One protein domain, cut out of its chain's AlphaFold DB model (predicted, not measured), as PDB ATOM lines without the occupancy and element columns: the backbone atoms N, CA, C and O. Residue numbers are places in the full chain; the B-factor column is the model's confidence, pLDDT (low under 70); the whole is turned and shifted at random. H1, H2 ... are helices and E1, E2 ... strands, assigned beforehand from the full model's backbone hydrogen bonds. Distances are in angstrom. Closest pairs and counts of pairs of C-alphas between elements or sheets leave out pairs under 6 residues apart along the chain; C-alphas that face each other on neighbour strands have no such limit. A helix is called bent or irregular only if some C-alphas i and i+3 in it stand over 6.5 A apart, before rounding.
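What this domain is: This is residues 9 to 199 of the 203 residues of an uncharacterized protein of Pseudomonas fluorescens (UniProt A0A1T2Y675). Two strand-built lobes lie side by side, joined into one continuous, strongly twisted sheet by the parallel pair E5 and E9. The first lobe is a sandwich in which E1, E3, E5 and E7 are covered on one face by the small sheet E2, E6, E4; in the second, E9 and E11 turn back sharply, and E8, E12 and the last part of E9 fold over the layer that holds E10 and the first part of E9. The printed part has 191 residues, with twelve named strands and one short helix, H1, between E7 and E8; the class is mostly strand. The large sheet is branched and mixed, the small one antiparallel in the order E2, E6, E4. The whole is compact, with a radius of gyration of the C-alphas of 16.3 A and spans of 47 by 39 by 25 A.

How they stand to each other: In the branched sheet E9, residues 115 to 130, has three neighbours and bends by 151 degrees at residue 126. E11, residues 170 to 184, which bends by 133 degrees at residue 174, is antiparallel on one side of E9, with N 118 and O 178 2.8 A apart. On the other side of E9 are E5, residues 68 to 73, beside residues 118 to 121, and E12, residues 191 to 199, beside residues 126 to 130. E5 is parallel to E9 at 24 degrees, with N 72 and O 120 2.8 A apart; E12 is antiparallel to it, with N 128 and O 197 2.8 A apart. E8, residues 103 to 109, is an edge strand antiparallel to E12, with N 108 and O 192 at 2.8 A. E10, residues 145 to 150, forms a hairpin with E11, with N 147 and O 181 at 2.8 A. E3, residues 31 to 37, is antiparallel to E5 on one side, with N 33 and O 71 at 2.8 A, and to E7, residues 87 to 94, on the other side, with N 34 and O 92 at 2.8 A. E1, residues 9 to 13, is an edge strand antiparallel to E7, with N 11 and O 89 at 2.9 A. The second sheet has inner strand E6, residues 76 to 80, between edge strands E2, residues 19 to 22, and E4, residues 50 to 54; N 20 and O 78 are 2.8 A apart, as are N 53 and O 77. The two sheets form a sandwich, two sheets face to face, 9.2 A centre to centre where they face each other. H1, residues 98 to 101, is on the branched sheet but over none of its strands, with a height over the sheet of 4.2 A, only just above the sheet's level. It is too short for an O i to N i+4 pair; its one O i to N i+3 pair is within hydrogen-bond range.

Where its parts are: E1 begins at C-alpha 9, at (226.633, 210.613, 223.543), and E12 ends at C-alpha 199, at (241.889, 227.355, 212.336). E9 begins at C-alpha 115, at (249.274, 205.378, 211.264). From first to last C-alpha, E12 measures 25.7 A, E7 22.9 A, E8 20.2 A, E11 19.4 A and E3 19.3 A; the bent E9, the longest strand by residues, measures 16.2 A.

The domain as a whole: The C-alphas farthest apart are those of Ala 28 and Pro 140, at 51.1 A. The printed part has no cut. The links E3 to E4, E4 to E5, E9 to E10 and E10 to E11 are long, the last with 19 residues. The mean pLDDT of the printed part is 78.4; 52 residues are under 70, among them residues 14 to 26, 38 to 48 and 133 to 144.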
ATOM      1  N   GLY A   9     226.964 211.903 222.957       85.44
ATOM      2  CA  GLY A   9     226.633 210.613 223.543       85.44
ATOM      3  C   GLY A   9     227.846 209.719 223.764       85.44
ATOM      4  O   GLY A   9     228.989 210.113 223.543       85.44
ATOM      5  N   GLY A  10     227.569 208.502 224.222       82.31
ATOM      6  CA  GLY A  10     228.542 207.417 224.271       82.31
ATOM      7  C   GLY A  10     228.376 206.476 223.082       82.31
ATOM      8  O   GLY A  10     227.297 206.385 222.493       82.31
ATOM      9  N   TRP A  11     229.431 205.746 222.754       80.31
ATOM     10  CA  TRP A  11     229.385 204.603 221.847       80.31
ATOM     11  C   TRP A  11     230.087 203.412 222.503       80.31
ATOM     12  O   TRP A  11     230.904 203.589 223.402       80.31
ATOM     13  N   LYS A  12     229.731 202.191 222.097       75.25
ATOM     14  CA  LYS A  12     230.331 200.962 222.636       75.25
ATOM     15  C   LYS A  12     230.433 199.886 221.574       75.25
ATOM     16  O   LYS A  12     229.475 199.763 220.820       75.25
ATOM     17  N   THR A  13     231.477 199.066 221.541       70.38
ATOM     18  CA  THR A  13     231.577 197.869 220.671       70.38
ATOM     19  C   THR A  13     231.592 196.591 221.520       70.38
ATOM     20  O   THR A  13     231.970 196.617 222.689       70.38
ATOM     21  N   THR A  14     231.081 195.469 220.986       57.94
ATOM     22  CA  THR A  14     230.868 194.224 221.774       57.94
ATOM     23  C   THR A  14     231.422 192.945 221.140       57.94
ATOM     24  O   THR A  14     231.027 191.859 221.556       57.94
ATOM     25  N   ALA A  15     232.267 193.048 220.111       59.19
ATOM     26  CA  ALA A  15     233.077 191.972 219.520       59.19
ATOM     27  C   ALA A  15     233.693 192.465 218.198       59.19
ATOM     28  O   ALA A  15     233.206 193.428 217.599       59.19
ATOM     29  N   LYS A  16     234.696 191.737 217.699       63.12
ATOM     30  CA  LYS A  16     235.289 191.912 216.368       63.12
ATOM     31  C   LYS A  16     234.227 191.988 215.259       63.12
ATOM     32  O   LYS A  16     233.276 191.206 215.248       63.12
ATOM     33  N   HIS A  17     234.390 192.941 214.339       60.47
ATOM     34  CA  HIS A  17     233.485 193.245 213.217       60.47
ATOM     35  C   HIS A  17     232.059 193.673 213.594       60.47
ATOM     36  O   HIS A  17     231.225 193.884 212.707       60.47
ATOM     37  N   LYS A  18     231.739 193.848 214.885       63.66
ATOM     38  CA  LYS A  18     230.470 194.471 215.261       63.66
ATOM     39  C   LYS A  18     230.569 195.972 215.055       63.66
ATOM     40  O   LYS A  18     231.401 196.651 215.655       63.66
ATOM     41  N   LYS A  19     229.677 196.471 214.206       64.44
ATOM     42  CA  LYS A  19     229.505 197.895 213.961       64.44
ATOM     43  C   LYS A  19     228.645 198.492 215.057       64.44
ATOM     44  O   LYS A  19     227.537 198.024 215.316       64.44
ATOM     45  N   SER A  20     229.149 199.558 215.641       67.44
ATOM     46  CA  SER A  20     228.399 200.430 216.519       67.44
ATOM     47  C   SER A  20     228.143 201.712 215.768       67.44
ATOM     48  O   SER A  20     229.060 202.469 215.455       67.44
ATOM     49  N   GLN A  21     226.885 201.926 215.412       65.19
ATOM     50  CA  GLN A  21     226.493 203.157 214.756       65.19
ATOM     51  C   GLN A  21     226.423 204.264 215.806       65.19
ATOM     52  O   GLN A  21     225.752 204.110 216.829       65.19
ATOM     53  N   ILE A  22     227.122 205.373 215.558       67.56
ATOM     54  CA  ILE A  22     226.831 206.611 216.270       67.56
ATOM     55  C   ILE A  22     225.588 207.161 215.590       67.56
ATOM     56  O   ILE A  22     225.662 207.818 214.557       67.56
ATOM     57  N   THR A  23     224.421 206.850 216.145       55.69
ATOM     58  CA  THR A  23     223.162 207.371 215.619       55.69
ATOM     59  C   THR A  23     222.983 208.818 216.076       55.69
ATOM     60  O   THR A  23     222.114 209.137 216.884       55.69
ATOM     61  N   ALA A  24     223.800 209.729 215.548       52.62
ATOM     62  CA  ALA A  24     223.249 211.036 215.240       52.62
ATOM     63  C   ALA A  24     222.226 210.785 214.126       52.62
ATOM     64  O   ALA A  24     222.545 210.148 213.127       52.62
ATOM     65  N   VAL A  25     220.967 211.164 214.351       53.00
ATOM     66  CA  VAL A  25     219.879 211.051 213.359       53.00
ATOM     67  C   VAL A  25     220.409 211.485 211.985       53.00
ATOM     68  O   VAL A  25     221.125 212.486 211.973       53.00
ATOM     69  N   PRO A  26     220.091 210.798 210.864       59.59
ATOM     70  CA  PRO A  26     220.599 211.155 209.539       59.59
ATOM     71  C   PRO A  26     220.487 212.661 209.322       59.59
ATOM     72  O   PRO A  26     219.392 213.222 209.250       59.59
ATOM     73  N   LEU A  27     221.642 213.319 209.309       71.44
ATOM     74  CA  LEU A  27     221.694 214.766 209.289       71.44
ATOM     75  C   LEU A  27     221.363 215.242 207.874       71.44
ATOM     76  O   LEU A  27     221.890 214.723 206.886       71.44
ATOM     77  N   ALA A  28     220.514 216.265 207.759       75.69
ATOM     78  CA  ALA A  28     220.187 216.868 206.464       75.69
ATOM     79  C   ALA A  28     221.445 217.420 205.760       75.69
ATOM     80  O   ALA A  28     221.591 217.330 204.537       75.69
ATOM     81  N   SER A  29     222.393 217.931 206.549       82.38
ATOM     82  CA  SER A  29     223.687 218.453 206.111       82.38
ATOM     83  C   SER A  29     224.826 217.814 206.912       82.38
ATOM     84  O   SER A  29     224.607 217.470 208.074       82.38
ATOM     85  N   PRO A  30     226.047 217.710 206.353       87.31
ATOM     86  CA  PRO A  30     227.203 217.269 207.125       87.31
ATOM     87  C   PRO A  30     227.420 218.137 208.370       87.31
ATOM     88  O   PRO A  30     227.115 219.334 208.371       87.31
ATOM     89  N   LYS A  31     227.934 217.520 209.432       88.00
ATOM     90  CA  LYS A  31     228.400 218.182 210.653       88.00
ATOM     91  C   LYS A  31     229.757 217.616 211.043       88.00
ATOM     92  O   LYS A  31     230.109 216.517 210.623       88.00
ATOM     93  N   ILE A  32     230.505 218.368 211.846       89.62
ATOM     94  CA  ILE A  32     231.803 217.931 212.359       89.62
ATOM     95  C   ILE A  32     231.582 217.216 213.685       89.62
ATOM     96  O   ILE A  32     231.130 217.802 214.665       89.62
ATOM     97  N   PHE A  33     231.898 215.932 213.691       90.00
ATOM     98  CA  PHE A  33     231.887 215.071 214.853       90.00
ATOM     99  C   PHE A  33     233.275 215.037 215.465       90.00
ATOM    100  O   PHE A  33     234.261 214.825 214.763       90.00
ATOM    101  N   LYS A  34     233.344 215.178 216.781       91.00
ATOM    102  CA  LYS A  34     234.505 214.806 217.575       91.00
ATOM    103  C   LYS A  34     234.221 213.454 218.203       91.00
ATOM    104  O   LYS A  34     233.252 213.311 218.944       91.00
ATOM    105  N   ILE A  35     235.043 212.466 217.880       88.75
ATOM    106  CA  ILE A  35     234.883 211.082 218.330       88.75
ATOM    107  C   ILE A  35     236.106 210.736 219.164       88.75
ATOM    108  O   ILE A  35     237.223 210.831 218.665       88.75
ATOM    109  N   GLY A  36     235.887 210.365 220.422       85.56
ATOM    110  CA  GLY A  36     236.936 209.970 221.357       85.56
ATOM    111  C   GLY A  36     236.853 208.495 221.714       85.56
ATOM    112  O   GLY A  36     235.757 207.932 221.820       85.56
ATOM    113  N   THR A  37     238.012 207.889 221.932       76.56
ATOM    114  CA  THR A  37     238.177 206.563 222.530       76.56
ATOM    115  C   THR A  37     238.559 206.736 224.010       76.56
ATOM    116  O   THR A  37     239.315 207.640 224.355       76.56
ATOM    117  N   ILE A  38     238.004 205.930 224.920       67.50
ATOM    118  CA  ILE A  38     238.345 205.978 226.355       67.50
ATOM    119  C   ILE A  38     239.129 204.711 226.680       67.50
ATOM    120  O   ILE A  38     238.663 203.636 226.319       67.50
ATOM    121  N   SER A  39     240.284 204.808 227.347       61.50
ATOM    122  CA  SER A  39     241.056 203.610 227.691       61.50
ATOM    123  C   SER A  39     240.256 202.662 228.586       61.50
ATOM    124  O   SER A  39     239.585 203.073 229.539       61.50
ATOM    125  N   ASP A  40     240.322 201.371 228.263       56.50
ATOM    126  CA  ASP A  40     239.946 200.322 229.201       56.50
ATOM    127  C   ASP A  40     241.130 200.149 230.157       56.50
ATOM    128  O   ASP A  40     242.213 199.719 229.769       56.50
ATOM    129  N   SER A  41     240.942 200.536 231.417       48.94
ATOM    130  CA  SER A  41     241.961 200.434 232.464       48.94
ATOM    131  C   SER A  41     242.254 198.989 232.893       48.94
ATOM    132  O   SER A  41     243.037 198.772 233.824       48.94
ATOM    133  N   SER A  42     241.649 197.986 232.242       52.56
ATOM    134  CA  SER A  42     241.977 196.583 232.466       52.56
ATOM    135  C   SER A  42     243.322 196.212 231.826       52.56
ATOM    136  O   SER A  42     243.544 196.206 230.617       52.56
ATOM    137  N   THR A  43     244.275 195.935 232.706       48.12
ATOM    138  CA  THR A  43     245.679 195.681 232.413       48.12
ATOM    139  C   THR A  43     245.873 194.445 231.519       48.12
ATOM    140  O   THR A  43     245.329 193.375 231.788       48.12
ATOM    141  N   ASN A  44     246.718 194.585 230.488       45.50
ATOM    142  CA  ASN A  44     247.234 193.549 229.568       45.50
ATOM    143  C   ASN A  44     246.425 193.214 228.297       45.50
ATOM    144  O   ASN A  44     246.798 192.274 227.587       45.50
ATOM    145  N   ALA A  45     245.369 193.952 227.949       52.19
ATOM    146  CA  ALA A  45     244.729 193.787 226.640       52.19
ATOM    147  C   ALA A  45     245.548 194.480 225.531       52.19
ATOM    148  O   ALA A  45     246.081 195.569 225.728       52.19
ATOM    149  N   LYS A  46     245.662 193.857 224.347       55.88
ATOM    150  CA  LYS A  46     246.183 194.553 223.156       55.88
ATOM    151  C   LYS A  46     245.257 195.738 222.849       55.88
ATOM    152  O   LYS A  46     244.045 195.509 222.847       55.88
ATOM    153  N   PRO A  47     245.786 196.932 222.517       58.91
ATOM    154  CA  PRO A  47     244.949 198.087 222.222       58.91
ATOM    155  C   PRO A  47     243.972 197.756 221.092       58.91
ATOM    156  O   PRO A  47     244.332 197.147 220.071       58.91
ATOM    157  N   SER A  48     242.705 198.101 221.289       64.56
ATOM    158  CA  SER A  48     241.669 197.865 220.287       64.56
ATOM    159  C   SER A  48     241.859 198.825 219.110       64.56
ATOM    160  O   SER A  48     242.066 200.021 219.289       64.56
ATOM    161  N   LYS A  49     241.795 198.310 217.876       70.50
ATOM    162  CA  LYS A  49     241.871 199.119 216.651       70.50
ATOM    163  C   LYS A  49     240.463 199.347 216.114       70.50
ATOM    164  O   LYS A  49     239.743 198.386 215.833       70.50
ATOM    165  N   PHE A  50     240.088 200.609 215.920       76.44
ATOM    166  CA  PHE A  50     238.761 200.995 215.434       76.44
ATOM    167  C   PHE A  50     238.834 201.627 214.059       76.44
ATOM    168  O   PHE A  50     239.677 202.481 213.813       76.44
ATOM    169  N   ARG A  51     237.907 201.268 213.177       81.06
ATOM    170  CA  ARG A  51     237.723 201.897 211.876       81.06
ATOM    171  C   ARG A  51     236.488 202.783 211.921       81.06
ATOM    172  O   ARG A  51     235.401 202.326 212.269       81.06
ATOM    173  N   ILE A  52     236.662 204.040 211.536       85.94
ATOM    174  CA  ILE A  52     235.554 204.972 211.347       85.94
ATOM    175  C   ILE A  52     235.046 204.837 209.913       85.94
ATOM    176  O   ILE A  52     235.832 204.803 208.966       85.94
ATOM    177  N   ILE A  53     233.731 204.760 209.758       87.44
ATOM    178  CA  ILE A  53     233.038 204.753 208.474       87.44
ATOM    179  C   ILE A  53     232.151 205.997 208.448       87.44
ATOM    180  O   ILE A  53     231.181 206.082 209.198       87.44
ATOM    181  N   ALA A  54     232.501 206.951 207.595       88.06
ATOM    182  CA  ALA A  54     231.831 208.234 207.434       88.06
ATOM    183  C   ALA A  54     231.119 208.279 206.078       88.06
ATOM    184  O   ALA A  54     231.757 208.105 205.039       88.06
ATOM    185  N   ASP A  55     229.803 208.491 206.070       88.00
ATOM    186  CA  ASP A  55     228.970 208.479 204.854       88.00
ATOM    187  C   ASP A  55     229.190 207.226 203.975       88.00
ATOM    188  O   ASP A  55     229.263 207.298 202.747       88.00
ATOM    189  N   GLY A  56     229.362 206.064 204.614       85.56
ATOM    190  CA  GLY A  56     229.636 204.788 203.943       85.56
ATOM    191  C   GLY A  56     231.084 204.587 203.477       85.56
ATOM    192  O   GLY A  56     231.415 203.505 202.996       85.56
ATOM    193  N   GLN A  57     231.963 205.579 203.651       87.00
ATOM    194  CA  GLN A  57     233.383 205.475 203.325       87.00
ATOM    195  C   GLN A  57     234.220 205.219 204.569       87.00
ATOM    196  O   GLN A  57     234.143 205.921 205.572       87.00
ATOM    197  N   VAL A  58     235.057 204.199 204.477       85.06
ATOM    198  CA  VAL A  58     236.066 203.888 205.481       85.06
ATOM    199  C   VAL A  58     237.124 204.992 205.515       85.06
ATOM    200  O   VAL A  58     237.735 205.283 204.487       85.06
ATOM    201  N   LEU A  59     237.384 205.553 206.694       82.25
ATOM    202  CA  LEU A  59     238.542 206.419 206.906       82.25
ATOM    203  C   LEU A  59     239.834 205.593 206.935       82.25
ATOM    204  O   LEU A  59     239.842 204.421 207.317       82.25
ATOM    205  N   TYR A  60     240.923 206.223 206.497       66.56
ATOM    206  CA  TYR A  60     242.165 205.550 206.118       66.56
ATOM    207  C   TYR A  60     242.817 204.751 207.250       66.56
ATOM    208  O   TYR A  60     243.265 203.629 207.011       66.56
ATOM    209  N   PHE A  61     242.844 205.286 208.471       68.62
ATOM    210  CA  PHE A  61     243.610 204.702 209.574       68.62
ATOM    211  C   PHE A  61     242.805 204.622 210.866       68.62
ATOM    212  O   PHE A  61     241.880 205.418 211.058       68.62
ATOM    213  N   PRO A  62     243.138 203.663 211.745       64.88
ATOM    214  CA  PRO A  62     242.427 203.499 212.993       64.88
ATOM    215  C   PRO A  62     242.636 204.673 213.951       64.88
ATOM    216  O   PRO A  62     243.632 205.392 213.880       64.88
ATOM    217  N   VAL A  63     241.671 204.857 214.850       66.81
ATOM    218  CA  VAL A  63     241.786 205.783 215.985       66.81
ATOM    219  C   VAL A  63     242.435 205.017 217.133       66.81
ATOM    220  O   VAL A  63     241.946 203.944 217.492       66.81
ATOM    221  N   ALA A  64     243.542 205.536 217.666       65.44
ATOM    222  CA  ALA A  64     244.210 204.954 218.827       65.44
ATOM    223  C   ALA A  64     243.393 205.191 220.106       65.44
ATOM    224  O   ALA A  64     242.522 206.064 220.146       65.44
ATOM    225  N   GLU A  65     243.663 204.413 221.150       68.31
ATOM    226  CA  GLU A  65     243.088 204.643 222.478       68.31
ATOM    227  C   GLU A  65     243.523 206.013 223.030       68.31
ATOM    228  O   GLU A  65     244.579 206.526 222.670       68.31
ATOM    229  N   GLU A  66     242.671 206.639 223.849       73.75
ATOM    230  CA  GLU A  66     242.875 207.976 224.446       73.75
ATOM    231  C   GLU A  66     242.973 209.150 223.446       73.75
ATOM    232  O   GLU A  66     243.081 210.312 223.846       73.75
ATOM    233  N   GLY A  67     242.883 208.872 222.144       80.44
ATOM    234  CA  GLY A  67     242.869 209.862 221.075       80.44
ATOM    235  C   GLY A  67     241.464 210.298 220.661       80.44
ATOM    236  O   GLY A  67     240.456 209.620 220.877       80.44
ATOM    237  N   TYR A  68     241.413 211.443 219.988       88.06
ATOM    238  CA  TYR A  68     240.219 211.959 219.333       88.06
ATOM    239  C   TYR A  68     240.449 212.121 217.829       88.06
ATOM    240  O   TYR A  68     241.545 212.455 217.379       88.06
ATOM    241  N   ILE A  69     239.376 211.950 217.060       89.31
ATOM    242  CA  ILE A  69     239.322 212.251 215.627       89.31
ATOM    243  C   ILE A  69     238.201 213.255 215.342       89.31
ATOM    244  O   ILE A  69     237.124 213.194 215.943       89.31
ATOM    245  N   LEU A  70     238.453 214.168 214.403       91.94
ATOM    246  CA  LEU A  70     237.452 215.093 213.868       91.94
ATOM    247  C   LEU A  70     236.954 214.612 212.502       91.94
ATOM    248  O   LEU A  70     237.740 214.421 211.581       91.94
ATOM    249  N   VAL A  71     235.649 214.419 212.343       91.62
ATOM    250  CA  VAL A  71     235.073 213.847 211.118       91.62
ATOM    251  C   VAL A  71     233.878 214.663 210.658       91.62
ATOM    252  O   VAL A  71     232.896 214.785 211.378       91.62
ATOM    253  N   GLU A  72     233.933 215.196 209.443       91.56
ATOM    254  CA  GLU A  72     232.795 215.848 208.802       91.56
ATOM    255  C   GLU A  72     231.970 214.831 208.005       91.56
ATOM    256  O   GLU A  72     232.410 214.325 206.968       91.56
ATOM    257  N   ALA A  73     230.760 214.531 208.476       89.50
ATOM    258  CA  ALA A  73     229.883 213.533 207.866       89.50
ATOM    259  C   ALA A  73     228.401 213.822 208.141       89.50
ATOM    260  O   ALA A  73     228.063 214.670 208.967       89.50
ATOM    261  N   LYS A  74     227.506 213.120 207.444       87.12
ATOM    262  CA  LYS A  74     226.072 213.037 207.768       87.12
ATOM    263  C   LYS A  74     225.747 211.808 208.613       87.12
ATOM    264  O   LYS A  74     224.825 211.870 209.423       87.12
ATOM    265  N   ASP A  75     226.482 210.719 208.395       84.62
ATOM    266  CA  ASP A  75     226.342 209.443 209.099       84.62
ATOM    267  C   ASP A  75     227.716 208.891 209.494       84.62
ATOM    268  O   ASP A  75     228.674 208.963 208.716       84.62
ATOM    269  N   ILE A  76     227.804 208.336 210.705       86.06
ATOM    270  CA  ILE A  76     229.032 207.769 211.259       86.06
ATOM    271  C   ILE A  76     228.748 206.411 211.892       86.06
ATOM    272  O   ILE A  76     227.911 206.258 212.782       86.06
ATOM    273  N   SER A  77     229.544 205.421 211.500       85.62
ATOM    274  CA  SER A  77     229.641 204.150 212.212       85.62
ATOM    275  C   SER A  77     231.080 203.837 212.597       85.62
ATOM    276  O   SER A  77     232.032 204.249 211.936       85.62
ATOM    277  N   ILE A  78     231.226 203.121 213.707       84.00
ATOM    278  CA  ILE A  78     232.504 202.700 214.267       84.00
ATOM    279  C   ILE A  78     232.535 201.177 214.258       84.00
ATOM    280  O   ILE A  78     231.608 200.527 214.737       84.00
ATOM    281  N   GLU A  79     233.597 200.600 213.714       79.62
ATOM    282  CA  GLU A  79     233.813 199.156 213.672       79.62
ATOM    283  C   GLU A  79     235.087 198.791 214.436       79.62
ATOM    284  O   GLU A  79     236.151 199.346 214.171       79.62
ATOM    285  N   GLN A  80     235.004 197.831 215.358       76.06
ATOM    286  CA  GLN A  80     236.187 197.239 215.985       76.06
ATOM    287  C   GLN A  80     236.805 196.199 215.038       76.06
ATOM    288  O   GLN A  80     236.129 195.262 214.605       76.06
ATOM    289  N   VAL A  81     238.084 196.375 214.701       74.94
ATOM    290  CA  VAL A  81     238.768 195.620 213.636       74.94
ATOM    291  C   VAL A  81     239.498 194.384 214.174       74.94
ATOM    292  O   VAL A  81     239.651 193.396 213.457       74.94
ATOM    293  N   ASN A  82     239.941 194.407 215.430       67.69
ATOM    294  CA  ASN A  82     240.646 193.300 216.072       67.69
ATOM    295  C   ASN A  82     239.794 192.578 217.124       67.69
ATOM    296  O   ASN A  82     238.757 193.064 217.573       67.69
ATOM    297  N   ASP A  83     240.245 191.375 217.486       59.12
ATOM    298  CA  ASP A  83     239.733 190.644 218.641       59.12
ATOM    299  C   ASP A  83     240.123 191.414 219.911       59.12
ATOM    300  O   ASP A  83     241.303 191.697 220.122       59.12
ATOM    301  N   GLY A  84     239.137 191.784 220.725       58.56
ATOM    302  CA  GLY A  84     239.337 192.601 221.917       58.56
ATOM    303  C   GLY A  84     238.117 192.594 222.832       58.56
ATOM    304  O   GLY A  84     237.026 192.156 222.448       58.56
ATOM    305  N   THR A  85     238.325 193.054 224.063       58.72
ATOM    306  CA  THR A  85     237.274 193.258 225.059       58.72
ATOM    307  C   THR A  85     236.373 194.441 224.691       58.72
ATOM    308  O   THR A  85     236.580 195.158 223.710       58.72
ATOM    309  N   PHE A  86     235.294 194.563 225.462       62.00
ATOM    310  CA  PHE A  86     234.350 195.671 225.443       62.00
ATOM    311  C   PHE A  86     235.070 197.025 225.444       62.00
ATOM    312  O   PHE A  86     235.937 197.249 226.277       62.00
ATOM    313  N   PHE A  87     234.668 197.933 224.556       69.56
ATOM    314  CA  PHE A  87     235.222 199.283 224.522       69.56
ATOM    315  C   PHE A  87     234.117 200.327 224.558       69.56
ATOM    316  O   PHE A  87     233.040 200.113 223.990       69.56
ATOM    317  N   VAL A  88     234.391 201.456 225.212       73.31
ATOM    318  CA  VAL A  88     233.486 202.603 225.317       73.31
ATOM    319  C   VAL A  88     234.211 203.842 224.828       73.31
ATOM    320  O   VAL A  88     235.386 204.049 225.108       73.31
ATOM    321  N   GLY A  89     233.494 204.701 224.127       81.88
ATOM    322  CA  GLY A  89     233.984 206.026 223.808       81.88
ATOM    323  C   GLY A  89     232.875 207.056 223.854       81.88
ATOM    324  O   GLY A  89     231.729 206.768 224.215       81.88
ATOM    325  N   SER A  90     233.232 208.276 223.488       86.69
ATOM    326  CA  SER A  90     232.323 209.411 223.444       86.69
ATOM    327  C   SER A  90     232.279 210.012 222.048       86.69
ATOM    328  O   SER A  90     233.178 209.824 221.226       86.69
ATOM    329  N   TRP A  91     231.194 210.719 221.767       88.81
ATOM    330  CA  TRP A  91     231.075 211.533 220.573       88.81
ATOM    331  C   TRP A  91     230.311 212.813 220.882       88.81
ATOM    332  O   TRP A  91     229.421 212.832 221.737       88.81
ATOM    333  N   GLU A  92     230.639 213.874 220.159       88.88
ATOM    334  CA  GLU A  92     229.900 215.132 220.163       88.88
ATOM    335  C   GLU A  92     229.905 215.771 218.774       88.88
ATOM    336  O   GLU A  92     230.864 215.641 218.015       88.88
ATOM    337  N   VAL A  93     228.818 216.453 218.426       88.06
ATOM    338  CA  VAL A  93     228.732 217.308 217.245       88.06
ATOM    339  C   VAL A  93     229.221 218.692 217.645       88.06
ATOM    340  O   VAL A  93     228.605 219.352 218.483       88.06
ATOM    341  N   ILE A  94     230.300 219.146 217.016       86.62
ATOM    342  CA  ILE A  94     230.788 220.508 217.184       86.62
ATOM    343  C   ILE A  94     229.806 221.459 216.501       86.62
ATOM    344  O   ILE A  94     229.533 221.350 215.302       86.62
ATOM    345  N   GLN A  95     229.270 222.401 217.272       77.12
ATOM    346  CA  GLN A  95     228.373 223.433 216.766       77.12
ATOM    347  C   GLN A  95     229.177 224.654 216.313       77.12
ATOM    348  O   GLN A  95     230.124 225.064 216.982       77.12
ATOM    349  N   GLU A  96     228.789 225.292 215.211       71.38
ATOM    350  CA  GLU A  96     229.261 226.653 214.944       71.38
ATOM    351  C   GLU A  96     228.663 227.609 215.990       71.38
ATOM    352  O   GLU A  96     227.489 227.455 216.335       71.38
ATOM    353  N   PRO A  97     229.438 228.565 216.541       67.62
ATOM    354  CA  PRO A  97     230.758 229.040 216.098       67.62
ATOM    355  C   PRO A  97     231.971 228.379 216.789       67.62
ATOM    356  O   PRO A  97     233.094 228.860 216.650       67.62
ATOM    357  N   GLN A  98     231.788 227.290 217.539       73.69
ATOM    358  CA  GLN A  98     232.833 226.703 218.395       73.69
ATOM    359  C   GLN A  98     233.999 226.076 217.616       73.69
ATOM    360  O   GLN A  98     235.003 225.710 218.219       73.69
ATOM    361  N   LEU A  99     233.906 225.987 216.283       73.94
ATOM    362  CA  LEU A  99     234.915 225.367 215.426       73.94
ATOM    363  C   LEU A  99     236.328 225.940 215.635       73.94
ATOM    364  O   LEU A  99     237.289 225.183 215.706       73.94
ATOM    365  N   SER A 100     236.446 227.263 215.796       72.75
ATOM    366  CA  SER A 100     237.722 227.967 216.027       72.75
ATOM    367  C   SER A 100     238.387 227.635 217.369       72.75
ATOM    368  O   SER A 100     239.568 227.920 217.577       72.75
ATOM    369  N   GLN A 101     237.616 227.066 218.295       77.38
ATOM    370  CA  GLN A 101     238.039 226.701 219.643       77.38
ATOM    371  C   GLN A 101     238.293 225.197 219.774       77.38
ATOM    372  O   GLN A 101     238.768 224.753 220.819       77.38
ATOM    373  N   VAL A 102     238.006 224.409 218.731       84.50
ATOM    374  CA  VAL A 102     238.239 222.967 218.755       84.50
ATOM    375  C   VAL A 102     239.737 222.697 218.741       84.50
ATOM    376  O   VAL A 102     240.405 222.895 217.726       84.50
ATOM    377  N   SER A 103     240.230 222.193 219.869       88.75
ATOM    378  CA  SER A 103     241.485 221.455 219.972       88.75
ATOM    379  C   SER A 103     241.158 220.020 220.367       88.75
ATOM    380  O   SER A 103     240.336 219.786 221.261       88.75
ATOM    381  N   VAL A 104     241.758 219.059 219.675       89.19
ATOM    382  CA  VAL A 104     241.643 217.641 220.003       89.19
ATOM    383  C   VAL A 104     243.009 217.050 220.275       89.19
ATOM    384  O   VAL A 104     243.964 217.308 219.543       89.19
ATOM    385  N   GLN A 105     243.089 216.232 221.320       89.50
ATOM    386  CA  GLN A 105     244.268 215.424 221.572       89.50
ATOM    387  C   GLN A 105     244.302 214.271 220.570       89.50
ATOM    388  O   GLN A 105     243.305 213.570 220.391       89.50
ATOM    389  N   TRP A 106     245.453 214.059 219.947       88.88
ATOM    390  CA  TRP A 106     245.708 212.870 219.148       88.88
ATOM    391  C   TRP A 106     246.730 211.970 219.834       88.88
ATOM    392  O   TRP A 106     247.589 212.445 220.578       88.88
ATOM    393  N   VAL A 107     246.612 210.673 219.559       84.94
ATOM    394  CA  VAL A 107     247.487 209.614 220.065       84.94
ATOM    395  C   VAL A 107     247.732 208.613 218.933       84.94
ATOM    396  O   VAL A 107     246.843 208.374 218.111       84.94
ATOM    397  N   VAL A 108     248.934 208.047 218.858       83.56
ATOM    398  CA  VAL A 108     249.270 206.916 217.985       83.56
ATOM    399  C   VAL A 108     250.310 206.037 218.685       83.56
ATOM    400  O   VAL A 108     251.259 206.588 219.247       83.56
ATOM    401  N   PRO A 109     250.189 204.698 218.642       81.38
ATOM    402  CA  PRO A 109     251.223 203.826 219.181       81.38
ATOM    403  C   PRO A 109     252.571 204.131 218.546       81.38
ATOM    404  O   PRO A 109     252.663 204.293 217.329       81.38
ATOM    405  N   ALA A 110     253.628 204.185 219.350       80.69
ATOM    406  CA  ALA A 110     254.965 204.531 218.884       80.69
ATOM    407  C   ALA A 110     255.653 203.379 218.128       80.69
ATOM    408  O   ALA A 110     256.872 203.308 218.096       80.69
ATOM    409  N   GLN A 111     254.906 202.468 217.505       81.88
ATOM    410  CA  GLN A 111     255.450 201.355 216.735       81.88
ATOM    411  C   GLN A 111     255.668 201.763 215.271       81.88
ATOM    412  O   GLN A 111     254.820 202.416 214.662       81.88
ATOM    413  N   GLU A 112     256.796 201.353 214.688       85.75
ATOM    414  CA  GLU A 112     257.101 201.610 213.276       85.75
ATOM    415  C   GLU A 112     255.986 201.096 212.351       85.75
ATOM    416  O   GLU A 112     255.512 199.965 212.486       85.75
ATOM    417  N   GLY A 113     255.568 201.943 211.409       85.38
ATOM    418  CA  GLY A 113     254.510 201.655 210.445       85.38
ATOM    419  C   GLY A 113     253.092 201.936 210.947       85.38
ATOM    420  O   GLY A 113     252.152 201.854 210.155       85.38
ATOM    421  N   GLU A 114     252.899 202.292 212.222       85.25
ATOM    422  CA  GLU A 114     251.579 202.699 212.707       85.25
ATOM    423  C   GLU A 114     251.170 204.058 212.129       85.25
ATOM    424  O   GLU A 114     251.978 204.971 211.925       85.25
ATOM    425  N   MET A 115     249.876 204.185 211.848       86.62
ATOM    426  CA  MET A 115     249.274 205.378 211.264       86.62
ATOM    427  C   MET A 115     247.969 205.695 211.985       86.62
ATOM    428  O   MET A 115     247.223 204.787 212.352       86.62
ATOM    429  N   ALA A 116     247.664 206.983 212.130       86.00
ATOM    430  CA  ALA A 116     246.405 207.448 212.705       86.00
ATOM    431  C   ALA A 116     245.807 208.575 211.859       86.00
ATOM    432  O   ALA A 116     246.518 209.474 211.404       86.00
ATOM    433  N   THR A 117     244.488 208.530 211.647       89.56
ATOM    434  CA  THR A 117     243.743 209.639 211.036       89.56
ATOM    435  C   THR A 117     243.283 210.551 212.157       89.56
ATOM    436  O   THR A 117     242.601 210.107 213.075       89.56
ATOM    437  N   LEU A 118     243.655 211.822 212.074       90.69
ATOM    438  CA  LEU A 118     243.358 212.828 213.092       90.69
ATOM    439  C   LEU A 118     242.148 213.666 212.704       90.69
ATOM    440  O   LEU A 118     241.359 214.074 213.557       90.69
ATOM    441  N   ALA A 119     241.978 213.890 211.401       92.12
ATOM    442  CA  ALA A 119     240.785 214.522 210.883       92.12
ATOM    443  C   ALA A 119     240.433 214.085 209.457       92.12
ATOM    444  O   ALA A 119     241.306 213.718 208.671       92.12
ATOM    445  N   SER A 120     239.146 214.165 209.127       93.19
ATOM    446  CA  SER A 120     238.606 213.961 207.784       93.19
ATOM    447  C   SER A 120     237.445 214.920 207.527       93.19
ATOM    448  O   SER A 120     236.355 214.744 208.068       93.19
ATOM    449  N   PHE A 121     237.659 215.901 206.660       92.44
ATOM    450  CA  PHE A 121     236.705 216.942 206.287       92.44
ATOM    451  C   PHE A 121     236.215 216.771 204.842       92.44
ATOM    452  O   PHE A 121     236.875 216.155 204.002       92.44
ATOM    453  N   LYS A 122     235.052 217.344 204.515       90.50
ATOM    454  CA  LYS A 122     234.540 217.415 203.135       90.50
ATOM    455  C   LYS A 122     235.218 218.526 202.340       90.50
ATOM    456  O   LYS A 122     235.377 218.410 201.121       90.50
ATOM    457  N   THR A 123     235.632 219.590 203.023       89.69
ATOM    458  CA  THR A 123     236.339 220.733 202.436       89.69
ATOM    459  C   THR A 123     237.751 220.856 202.995       89.69
ATOM    460  O   THR A 123     238.067 220.261 204.018       89.69
ATOM    461  N   GLU A 124     238.629 221.573 202.287       92.31
ATOM    462  CA  GLU A 124     239.958 221.867 202.826       92.31
ATOM    463  C   GLU A 124     239.839 222.726 204.084       92.31
ATOM    464  O   GLU A 124     239.221 223.801 204.061       92.31
ATOM    465  N   THR A 125     240.486 222.251 205.143       90.81
ATOM    466  CA  THR A 125     240.478 222.864 206.466       90.81
ATOM    467  C   THR A 125     241.906 223.175 206.876       90.81
ATOM    468  O   THR A 125     242.805 222.346 206.726       90.81
ATOM    469  N   GLU A 126     242.109 224.386 207.383       93.06
ATOM    470  CA  GLU A 126     243.370 224.800 207.982       93.06
ATOM    471  C   GLU A 126     243.401 224.372 209.446       93.06
ATOM    472  O   GLU A 126     242.409 224.480 210.171       93.06
ATOM    473  N   ALA A 127     244.542 223.860 209.882       92.75
ATOM    474  CA  ALA A 127     244.745 223.405 211.241       92.75
ATOM    475  C   ALA A 127     246.173 223.687 211.701       92.75
ATOM    476  O   ALA A 127     247.113 223.720 210.907       92.75
ATOM    477  N   VAL A 128     246.330 223.856 213.009       93.75
ATOM    478  CA  VAL A 128     247.625 223.801 213.678       93.75
ATOM    479  C   VAL A 128     247.762 222.418 214.282       93.75
ATOM    480  O   VAL A 128     246.959 222.013 215.120       93.75
ATOM    481  N   PHE A 129     248.780 221.699 213.841       93.06
ATOM    482  CA  PHE A 129     249.190 220.443 214.439       93.06
ATOM    483  C   PHE A 129     250.348 220.708 215.402       93.06
ATOM    484  O   PHE A 129     251.287 221.411 215.039       93.06
ATOM    485  N   SER A 130     250.306 220.115 216.591       91.75
ATOM    486  CA  SER A 130     251.370 220.179 217.594       91.75
ATOM    487  C   SER A 130     251.782 218.775 218.006       91.75
ATOM    488  O   SER A 130     250.918 217.948 218.302       91.75
ATOM    489  N   PHE A 131     253.089 218.521 218.074       89.19
ATOM    490  CA  PHE A 131     253.651 217.288 218.616       89.19
ATOM    491  C   PHE A 131     254.166 217.522 220.033       89.19
ATOM    492  O   PHE A 131     255.305 217.938 220.248       89.19
ATOM    493  N   ASN A 132     253.306 217.239 221.007       78.75
ATOM    494  CA  ASN A 132     253.566 217.471 222.421       78.75
ATOM    495  C   ASN A 132     253.687 216.117 223.119       78.75
ATOM    496  O   ASN A 132     252.734 215.629 223.722       78.75
ATOM    497  N   TYR A 133     254.851 215.477 223.012       65.88
ATOM    498  CA  TYR A 133     255.084 214.228 223.730       65.88
ATOM    499  C   TYR A 133     255.159 214.481 225.242       65.88
ATOM    500  O   TYR A 133     255.902 215.349 225.706       65.88
ATOM    501  N   SER A 134     254.394 213.704 226.005       53.72
ATOM    502  CA  SER A 134     254.351 213.739 227.464       53.72
ATOM    503  C   SER A 134     254.027 212.337 227.982       53.72
ATOM    504  O   SER A 134     252.856 212.018 228.180       53.72
ATOM    505  N   LYS A 135     255.060 211.513 228.202       48.66
ATOM    506  CA  LYS A 135     255.169 210.547 229.317       48.66
ATOM    507  C   LYS A 135     256.484 209.766 229.181       48.66
ATOM    508  O   LYS A 135     256.485 208.640 228.711       48.66
ATOM    509  N   ASP A 136     257.591 210.417 229.536       48.09
ATOM    510  CA  ASP A 136     258.766 209.846 230.229       48.09
ATOM    511  C   ASP A 136     260.019 210.705 229.934       48.09
ATOM    512  O   ASP A 136     260.637 210.563 228.878       48.09
ATOM    513  N   PRO A 137     260.405 211.628 230.836       43.62
ATOM    514  CA  PRO A 137     261.590 212.473 230.673       43.62
ATOM    515  C   PRO A 137     262.931 211.722 230.814       43.62
ATOM    516  O   PRO A 137     263.980 212.356 230.720       43.62
ATOM    517  N   ALA A 138     262.938 210.403 231.051       46.97
ATOM    518  CA  ALA A 138     264.158 209.642 231.343       46.97
ATOM    519  C   ALA A 138     264.907 209.082 230.114       46.97
ATOM    520  O   ALA A 138     265.926 208.414 230.287       46.97
ATOM    521  N   SER A 139     264.457 209.336 228.880       49.53
ATOM    522  CA  SER A 139     265.134 208.850 227.666       49.53
ATOM    523  C   SER A 139     265.471 210.019 226.729       49.53
ATOM    524  O   SER A 139     264.633 210.409 225.918       49.53
ATOM    525  N   PRO A 140     266.673 210.614 226.852       47.69
ATOM    526  CA  PRO A 140     267.042 211.812 226.102       47.69
ATOM    527  C   PRO A 140     267.365 211.580 224.619       47.69
ATOM    528  O   PRO A 140     267.656 212.541 223.918       47.69
ATOM    529  N   GLU A 141     267.344 210.350 224.110       50.47
ATOM    530  CA  GLU A 141     267.929 210.055 222.800       50.47
ATOM    531  C   GLU A 141     267.159 208.949 222.087       50.47
ATOM    532  O   GLU A 141     267.496 207.775 222.184       50.47
ATOM    533  N   THR A 142     266.112 209.304 221.354       52.66
ATOM    534  CA  THR A 142     265.680 208.486 220.215       52.66
ATOM    535  C   THR A 142     265.055 209.412 219.191       52.66
ATOM    536  O   THR A 142     264.076 210.095 219.487       52.66
ATOM    537  N   ASP A 143     265.652 209.453 218.002       57.66
ATOM    538  CA  ASP A 143     265.149 210.147 216.821       57.66
ATOM    539  C   ASP A 143     263.760 209.599 216.456       57.66
ATOM    540  O   ASP A 143     263.600 208.684 215.651       57.66
ATOM    541  N   CYS A 144     262.728 210.109 217.122       60.16
ATOM    542  CA  CYS A 144     261.349 209.718 216.886       60.16
ATOM    543  C   CYS A 144     260.880 210.395 215.607       60.16
ATOM    544  O   CYS A 144     260.623 211.600 215.590       60.16
ATOM    545  N   LEU A 145     260.766 209.623 214.528       75.62
ATOM    546  CA  LEU A 145     260.377 210.167 213.235       75.62
ATOM    547  C   LEU A 145     258.863 210.044 213.039       75.62
ATOM    548  O   LEU A 145     258.383 209.115 212.387       75.62
ATOM    549  N   VAL A 146     258.095 210.991 213.583       84.31
ATOM    550  CA  VAL A 146     256.676 211.140 213.225       84.31
ATOM    551  C   VAL A 146     256.580 211.993 211.966       84.31
ATOM    552  O   VAL A 146     257.080 213.116 211.913       84.31
ATOM    553  N   LYS A 147     255.926 211.458 210.937       89.81
ATOM    554  CA  LYS A 147     255.675 212.150 209.672       89.81
ATOM    555  C   LYS A 147     254.217 212.567 209.589       89.81
ATOM    556  O   LYS A 147     253.323 211.807 209.967       89.81
ATOM    557  N   LEU A 148     253.976 213.755 209.046       89.69
ATOM    558  CA  LEU A 148     252.624 214.227 208.765       89.69
ATOM    559  C   LEU A 148     252.121 213.715 207.432       89.69
ATOM    560  O   LEU A 148     252.827 213.753 206.424       89.69
ATOM    561  N   PHE A 149     250.866 213.298 207.440       89.88
ATOM    562  CA  PHE A 149     250.129 212.851 206.280       89.88
ATOM    563  C   PHE A 149     248.992 213.829 205.992       89.88
ATOM    564  O   PHE A 149     248.155 214.088 206.857       89.88
ATOM    565  N   VAL A 150     248.954 214.358 204.773       91.62
ATOM    566  CA  VAL A 150     247.898 215.245 204.285       91.62
ATOM    567  C   VAL A 150     247.395 214.709 202.951       91.62
ATOM    568  O   VAL A 150     248.174 214.502 202.021       91.62
ATOM    569  N   ASP A 151     246.091 214.447 202.866       90.38
ATOM    570  CA  ASP A 151     245.395 214.046 201.635       90.38
ATOM    571  C   ASP A 151     246.059 212.890 200.870       90.38
ATOM    572  O   ASP A 151     246.192 212.917 199.645       90.38
ATOM    573  N   GLY A 152     246.500 211.850 201.580       84.94
ATOM    574  CA  GLY A 152     247.128 210.696 200.930       84.94
ATOM    575  C   GLY A 152     248.656 210.730 200.906       84.94
ATOM    576  O   GLY A 152     249.266 209.747 200.486       84.94
ATOM    577  N   LYS A 153     249.287 211.844 201.295       89.94
ATOM    578  CA  LYS A 153     250.712 212.087 201.041       89.94
ATOM    579  C   LYS A 153     251.452 212.521 202.294       89.94
ATOM    580  O   LYS A 153     250.965 213.335 203.071       89.94
ATOM    581  N   VAL A 154     252.670 212.013 202.445       90.12
ATOM    582  CA  VAL A 154     253.613 212.515 203.445       90.12
ATOM    583  C   VAL A 154     254.067 213.917 203.043       90.12
ATOM    584  O   VAL A 154     254.425 214.143 201.884       90.12
ATOM    585  N   LEU A 155     254.041 214.852 203.992       90.38
ATOM    586  CA  LEU A 155     254.543 216.205 203.766       90.38
ATOM    587  C   LEU A 155     256.051 216.192 203.521       90.38
ATOM    588  O   LEU A 155     256.783 215.401 204.113       90.38
ATOM    589  N   LYS A 156     256.511 217.087 202.648       89.31
ATOM    590  CA  LYS A 156     257.924 217.246 202.305       89.31
ATOM    591  C   LYS A 156     258.466 218.557 202.869       89.31
ATOM    592  O   LYS A 156     257.725 219.534 202.968       89.31
ATOM    593  N   ASN A 157     259.743 218.577 203.233       85.19
ATOM    594  CA  ASN A 157     260.469 219.806 203.540       85.19
ATOM    595  C   ASN A 157     260.851 220.555 202.242       85.19
ATOM    596  O   ASN A 157     260.578 220.083 201.135       85.19
ATOM    597  N   SER A 158     261.482 221.727 202.373       86.06
ATOM    598  CA  SER A 158     261.921 222.553 201.233       86.06
ATOM    599  C   SER A 158     262.878 221.833 200.284       86.06
ATOM    600  O   SER A 158     262.912 222.142 199.097       86.06
ATOM    601  N   ASP A 159     263.619 220.856 200.801       90.12
ATOM    602  CA  ASP A 159     264.655 220.129 200.072       90.12
ATOM    603  C   ASP A 159     264.095 218.862 199.394       90.12
ATOM    604  O   ASP A 159     264.834 218.079 198.800       90.12
ATOM    605  N   GLY A 160     262.778 218.634 199.483       86.81
ATOM    606  CA  GLY A 160     262.091 217.473 198.910       86.81
ATOM    607  C   GLY A 160     262.190 216.189 199.745       86.81
ATOM    608  O   GLY A 160     261.624 215.159 199.360       86.81
ATOM    609  N   GLY A 161     262.864 216.239 200.897       86.81
ATOM    610  CA  GLY A 161     262.879 215.175 201.901       86.81
ATOM    611  C   GLY A 161     261.554 215.086 202.657       86.81
ATOM    612  O   GLY A 161     260.763 216.025 202.643       86.81
ATOM    613  N   ASP A 162     261.278 213.957 203.309       87.69
ATOM    614  CA  ASP A 162     260.100 213.847 204.179       87.69
ATOM    615  C   ASP A 162     260.215 214.824 205.352       87.69
ATOM    616  O   ASP A 162     261.259 214.922 205.997       87.69
ATOM    617  N   LEU A 163     259.128 215.537 205.640       86.75
ATOM    618  CA  LEU A 163     259.037 216.378 206.818       86.75
ATOM    619  C   LEU A 163     258.869 215.491 208.054       86.75
ATOM    620  O   LEU A 163     257.837 214.840 208.240       86.75
ATOM    621  N   THR A 164     259.883 215.520 208.906       83.88
ATOM    622  CA  THR A 164     259.882 214.872 210.214       83.88
ATOM    623  C   THR A 164     259.545 215.891 211.292       83.88
ATOM    624  O   THR A 164     260.114 216.982 211.329       83.88
ATOM    625  N   LEU A 165     258.639 215.522 212.190       82.19
ATOM    626  CA  LEU A 165     258.300 216.316 213.360       82.19
ATOM    627  C   LEU A 165     259.246 216.023 214.518       82.19
ATOM    628  O   LEU A 165     259.533 214.870 214.824       82.19
ATOM    629  N   VAL A 166     259.660 217.084 215.201       79.00
ATOM    630  CA  VAL A 166     260.429 217.011 216.449       79.00
ATOM    631  C   VAL A 166     259.500 217.339 217.613       79.00
ATOM    632  O   VAL A 166     258.549 218.109 217.455       79.00
ATOM    633  N   GLN A 167     259.735 216.752 218.784       78.50
ATOM    634  CA  GLN A 167     258.961 217.071 219.984       78.50
ATOM    635  C   GLN A 167     258.975 218.584 220.265       78.50
ATOM    636  O   GLN A 167     260.003 219.247 220.134       78.50
ATOM    637  N   GLY A 168     257.819 219.127 220.648       81.19
ATOM    638  CA  GLY A 168     257.616 220.557 220.885       81.19
ATOM    639  C   GLY A 168     257.408 221.377 219.610       81.19
ATOM    640  O   GLY A 168     257.255 222.595 219.693       81.19
ATOM    641  N   SER A 169     257.396 220.743 218.433       86.38
ATOM    642  CA  SER A 169     257.078 221.431 217.183       86.38
ATOM    643  C   SER A 169     255.575 221.626 217.001       86.38
ATOM    644  O   SER A 169     254.753 220.784 217.376       86.38
ATOM    645  N   SER A 170     255.237 222.735 216.347       90.94
ATOM    646  CA  SER A 170     253.908 222.997 215.809       90.94
ATOM    647  C   SER A 170     254.023 223.445 214.360       90.94
ATOM    648  O   SER A 170     254.970 224.137 213.984       90.94
ATOM    649  N   ILE A 171     253.046 223.071 213.544       91.31
ATOM    650  CA  ILE A 171     253.018 223.389 212.120       91.31
ATOM    651  C   ILE A 171     251.597 223.691 211.658       91.31
ATOM    652  O   ILE A 171     250.634 223.029 212.051       91.31
ATOM    653  N   TYR A 172     251.484 224.700 210.798       93.31
ATOM    654  CA  TYR A 172     250.259 224.993 210.066       93.31
ATOM    655  C   TYR A 172     250.141 224.049 208.875       93.31
ATOM    656  O   TYR A 172     251.042 223.969 208.040       93.31
ATOM    657  N   ILE A 173     249.014 223.353 208.793       92.81
ATOM    658  CA  ILE A 173     248.694 222.430 207.709       92.81
ATOM    659  C   ILE A 173     247.314 222.734 207.148       92.81
ATOM    660  O   ILE A 173     246.448 223.289 207.823       92.81
ATOM    661  N   ARG A 174     247.110 222.344 205.894       93.88
ATOM    662  CA  ARG A 174     245.840 222.489 205.195       93.88
ATOM    663  C   ARG A 174     245.570 221.247 204.368       93.88
ATOM    664  O   ARG A 174     246.427 220.843 203.591       93.88
ATOM    665  N   GLY A 175     244.383 220.675 204.526       93.25
ATOM    666  CA  GLY A 175     243.948 219.514 203.755       93.25
ATOM    667  C   GLY A 175     242.560 219.042 204.158       93.25
ATOM    668  O   GLY A 175     241.914 219.641 205.022       93.25
ATOM    669  N   LYS A 176     242.089 217.974 203.518       93.00
ATOM    670  CA  LYS A 176     240.820 217.316 203.862       93.00
ATOM    671  C   LYS A 176     241.042 216.179 204.846       93.00
ATOM    672  O   LYS A 176     240.286 216.047 205.799       93.00
ATOM    673  N   VAL A 177     242.074 215.372 204.632       92.00
ATOM    674  CA  VAL A 177     242.445 214.253 205.500       92.00
ATOM    675  C   VAL A 177     243.788 214.557 206.132       92.00
ATOM    676  O   VAL A 177     244.777 214.738 205.426       92.00
ATOM    677  N   LEU A 178     243.819 214.591 207.460       92.88
ATOM    678  CA  LEU A 178     245.016 214.863 208.249       92.88
ATOM    679  C   LEU A 178     245.353 213.619 209.068       92.88
ATOM    680  O   LEU A 178     244.469 213.021 209.686       92.88
ATOM    681  N   GLY A 179     246.621 213.229 209.077       91.38
ATOM    682  CA  GLY A 179     247.085 212.017 209.736       91.38
ATOM    683  C   GLY A 179     248.544 212.084 210.159       91.38
ATOM    684  O   GLY A 179     249.281 213.001 209.793       91.38
ATOM    685  N   VAL A 180     248.962 211.068 210.903       90.19
ATOM    686  CA  VAL A 180     250.353 210.835 211.300       90.19
ATOM    687  C   VAL A 180     250.787 209.434 210.898       90.19
ATOM    688  O   VAL A 180     249.968 208.516 210.836       90.19
ATOM    689  N   HIS A 181     252.081 209.284 210.635       89.25
ATOM    690  CA  HIS A 181     252.746 208.015 210.368       89.25
ATOM    691  C   HIS A 181     254.023 207.924 211.197       89.25
ATOM    692  O   HIS A 181     254.853 208.836 211.170       89.25
ATOM    693  N   VAL A 182     254.189 206.815 211.908       86.88
ATOM    694  CA  VAL A 182     255.391 206.525 212.686       86.88
ATOM    695  C   VAL A 182     256.424 205.875 211.772       86.88
ATOM    696  O   VAL A 182     256.337 204.693 211.458       86.88
ATOM    697  N   ALA A 183     257.401 206.661 211.317       83.19
ATOM    698  CA  ALA A 183     258.436 206.188 210.399       83.19
ATOM    699  C   ALA A 183     259.603 205.489 211.104       83.19
ATOM    700  O   ALA A 183     260.296 204.699 210.476       83.19
ATOM    701  N   GLN A 184     259.821 205.788 212.383       79.62
ATOM    702  CA  GLN A 184     260.768 205.084 213.237       79.62
ATOM    703  C   GLN A 184     260.149 204.964 214.623       79.62
ATOM    704  O   GLN A 184     259.743 205.970 215.213       79.62
ATOM    705  N   GLY A 185     260.005 203.727 215.090       73.44
ATOM    706  CA  GLY A 185     259.312 203.422 216.333       73.44
ATOM    707  C   GLY A 185     260.192 203.506 217.580       73.44
ATOM    708  O   GLY A 185     261.420 203.492 217.515       73.44
ATOM    709  N   LEU A 186     259.525 203.540 218.726       72.06
ATOM    710  CA  LEU A 186     260.045 203.295 220.062       72.06
ATOM    711  C   LEU A 186     259.628 201.894 220.538       72.06
ATOM    712  O   LEU A 186     258.826 201.227 219.874       72.06
ATOM    713  N   PRO A 187     260.147 201.425 221.690       69.81
ATOM    714  CA  PRO A 187     259.615 200.240 222.349       69.81
ATOM    715  C   PRO A 187     258.074 200.267 222.471       69.81
ATOM    716  O   PRO A 187     257.479 201.338 222.607       69.81
ATOM    717  N   PRO A 188     257.420 199.092 222.386       65.31
ATOM    718  CA  PRO A 188     255.980 198.945 222.128       65.31
ATOM    719  C   PRO A 188     255.055 199.357 223.288       65.31
ATOM    720  O   PRO A 188     253.849 199.153 223.204       65.31
ATOM    721  N   ASP A 189     255.601 199.902 224.372       65.94
ATOM    722  CA  ASP A 189     254.895 200.379 225.563       65.94
ATOM    723  C   ASP A 189     254.724 201.909 225.592       65.94
ATOM    724  O   ASP A 189     254.362 202.479 226.623       65.94
ATOM    725  N   ARG A 190     254.991 202.586 224.468       73.12
ATOM    726  CA  ARG A 190     254.921 204.047 224.335       73.12
ATOM    727  C   ARG A 190     253.945 204.471 223.240       73.12
ATOM    728  O   ARG A 190     253.853 203.831 222.197       73.12
ATOM    729  N   ASP A 191     253.319 205.628 223.443       79.25
ATOM    730  CA  ASP A 191     252.460 206.289 222.458       79.25
ATOM    731  C   ASP A 191     252.969 207.697 222.154       79.25
ATOM    732  O   ASP A 191     253.337 208.437 223.065       79.25
ATOM    733  N   PHE A 192     252.938 208.105 220.887       83.56
ATOM    734  CA  PHE A 192     253.111 209.503 220.505       83.56
ATOM    735  C   PHE A 192     251.793 210.255 220.618       83.56
ATOM    736  O   PHE A 192     250.736 209.715 220.302       83.56
ATOM    737  N   GLY A 193     251.857 211.527 221.006       86.81
ATOM    738  CA  GLY A 193     250.665 212.350 221.126       86.81
ATOM    739  C   GLY A 193     250.927 213.839 220.979       86.81
ATOM    740  O   GLY A 193     252.068 214.310 220.971       86.81
ATOM    741  N   GLY A 194     249.838 214.582 220.857       89.94
ATOM    742  CA  GLY A 194     249.863 216.025 220.719       89.94
ATOM    743  C   GLY A 194     248.470 216.597 220.515       89.94
ATOM    744  O   GLY A 194     247.477 215.979 220.894       89.94
ATOM    745  N   GLU A 195     248.396 217.777 219.905       92.19
ATOM    746  CA  GLU A 195     247.131 218.473 219.667       92.19
ATOM    747  C   GLU A 195     246.911 218.777 218.185       92.19
ATOM    748  O   GLU A 195     247.852 219.066 217.445       92.19
ATOM    749  N   LEU A 196     245.651 218.742 217.758       92.75
ATOM    750  CA  LEU A 196     245.190 219.263 216.478       92.75
ATOM    751  C   LEU A 196     244.131 220.331 216.746       92.75
ATOM    752  O   LEU A 196     243.063 220.035 217.286       92.75
ATOM    753  N   LYS A 197     244.408 221.565 216.330       93.50
ATOM    754  CA  LYS A 197     243.501 222.702 216.480       93.50
ATOM    755  C   LYS A 197     243.022 223.189 215.120       93.50
ATOM    756  O   LYS A 197     243.847 223.538 214.280       93.50
ATOM    757  N   ILE A 198     241.709 223.265 214.905       91.25
ATOM    758  CA  ILE A 198     241.158 223.843 213.670       91.25
ATOM    759  C   ILE A 198     241.358 225.364 213.687       91.25
ATOM    760  O   ILE A 198     241.036 226.040 214.666       91.25
ATOM    761  N   VAL A 199     241.858 225.912 212.581       87.06
ATOM    762  CA  VAL A 199     241.889 227.355 212.336       87.06
ATOM    763  C   VAL A 199     240.592 227.718 211.620       87.06
ATOM    764  O   VAL A 199     240.317 227.238 210.522       87.06
TER     765      VAL A 199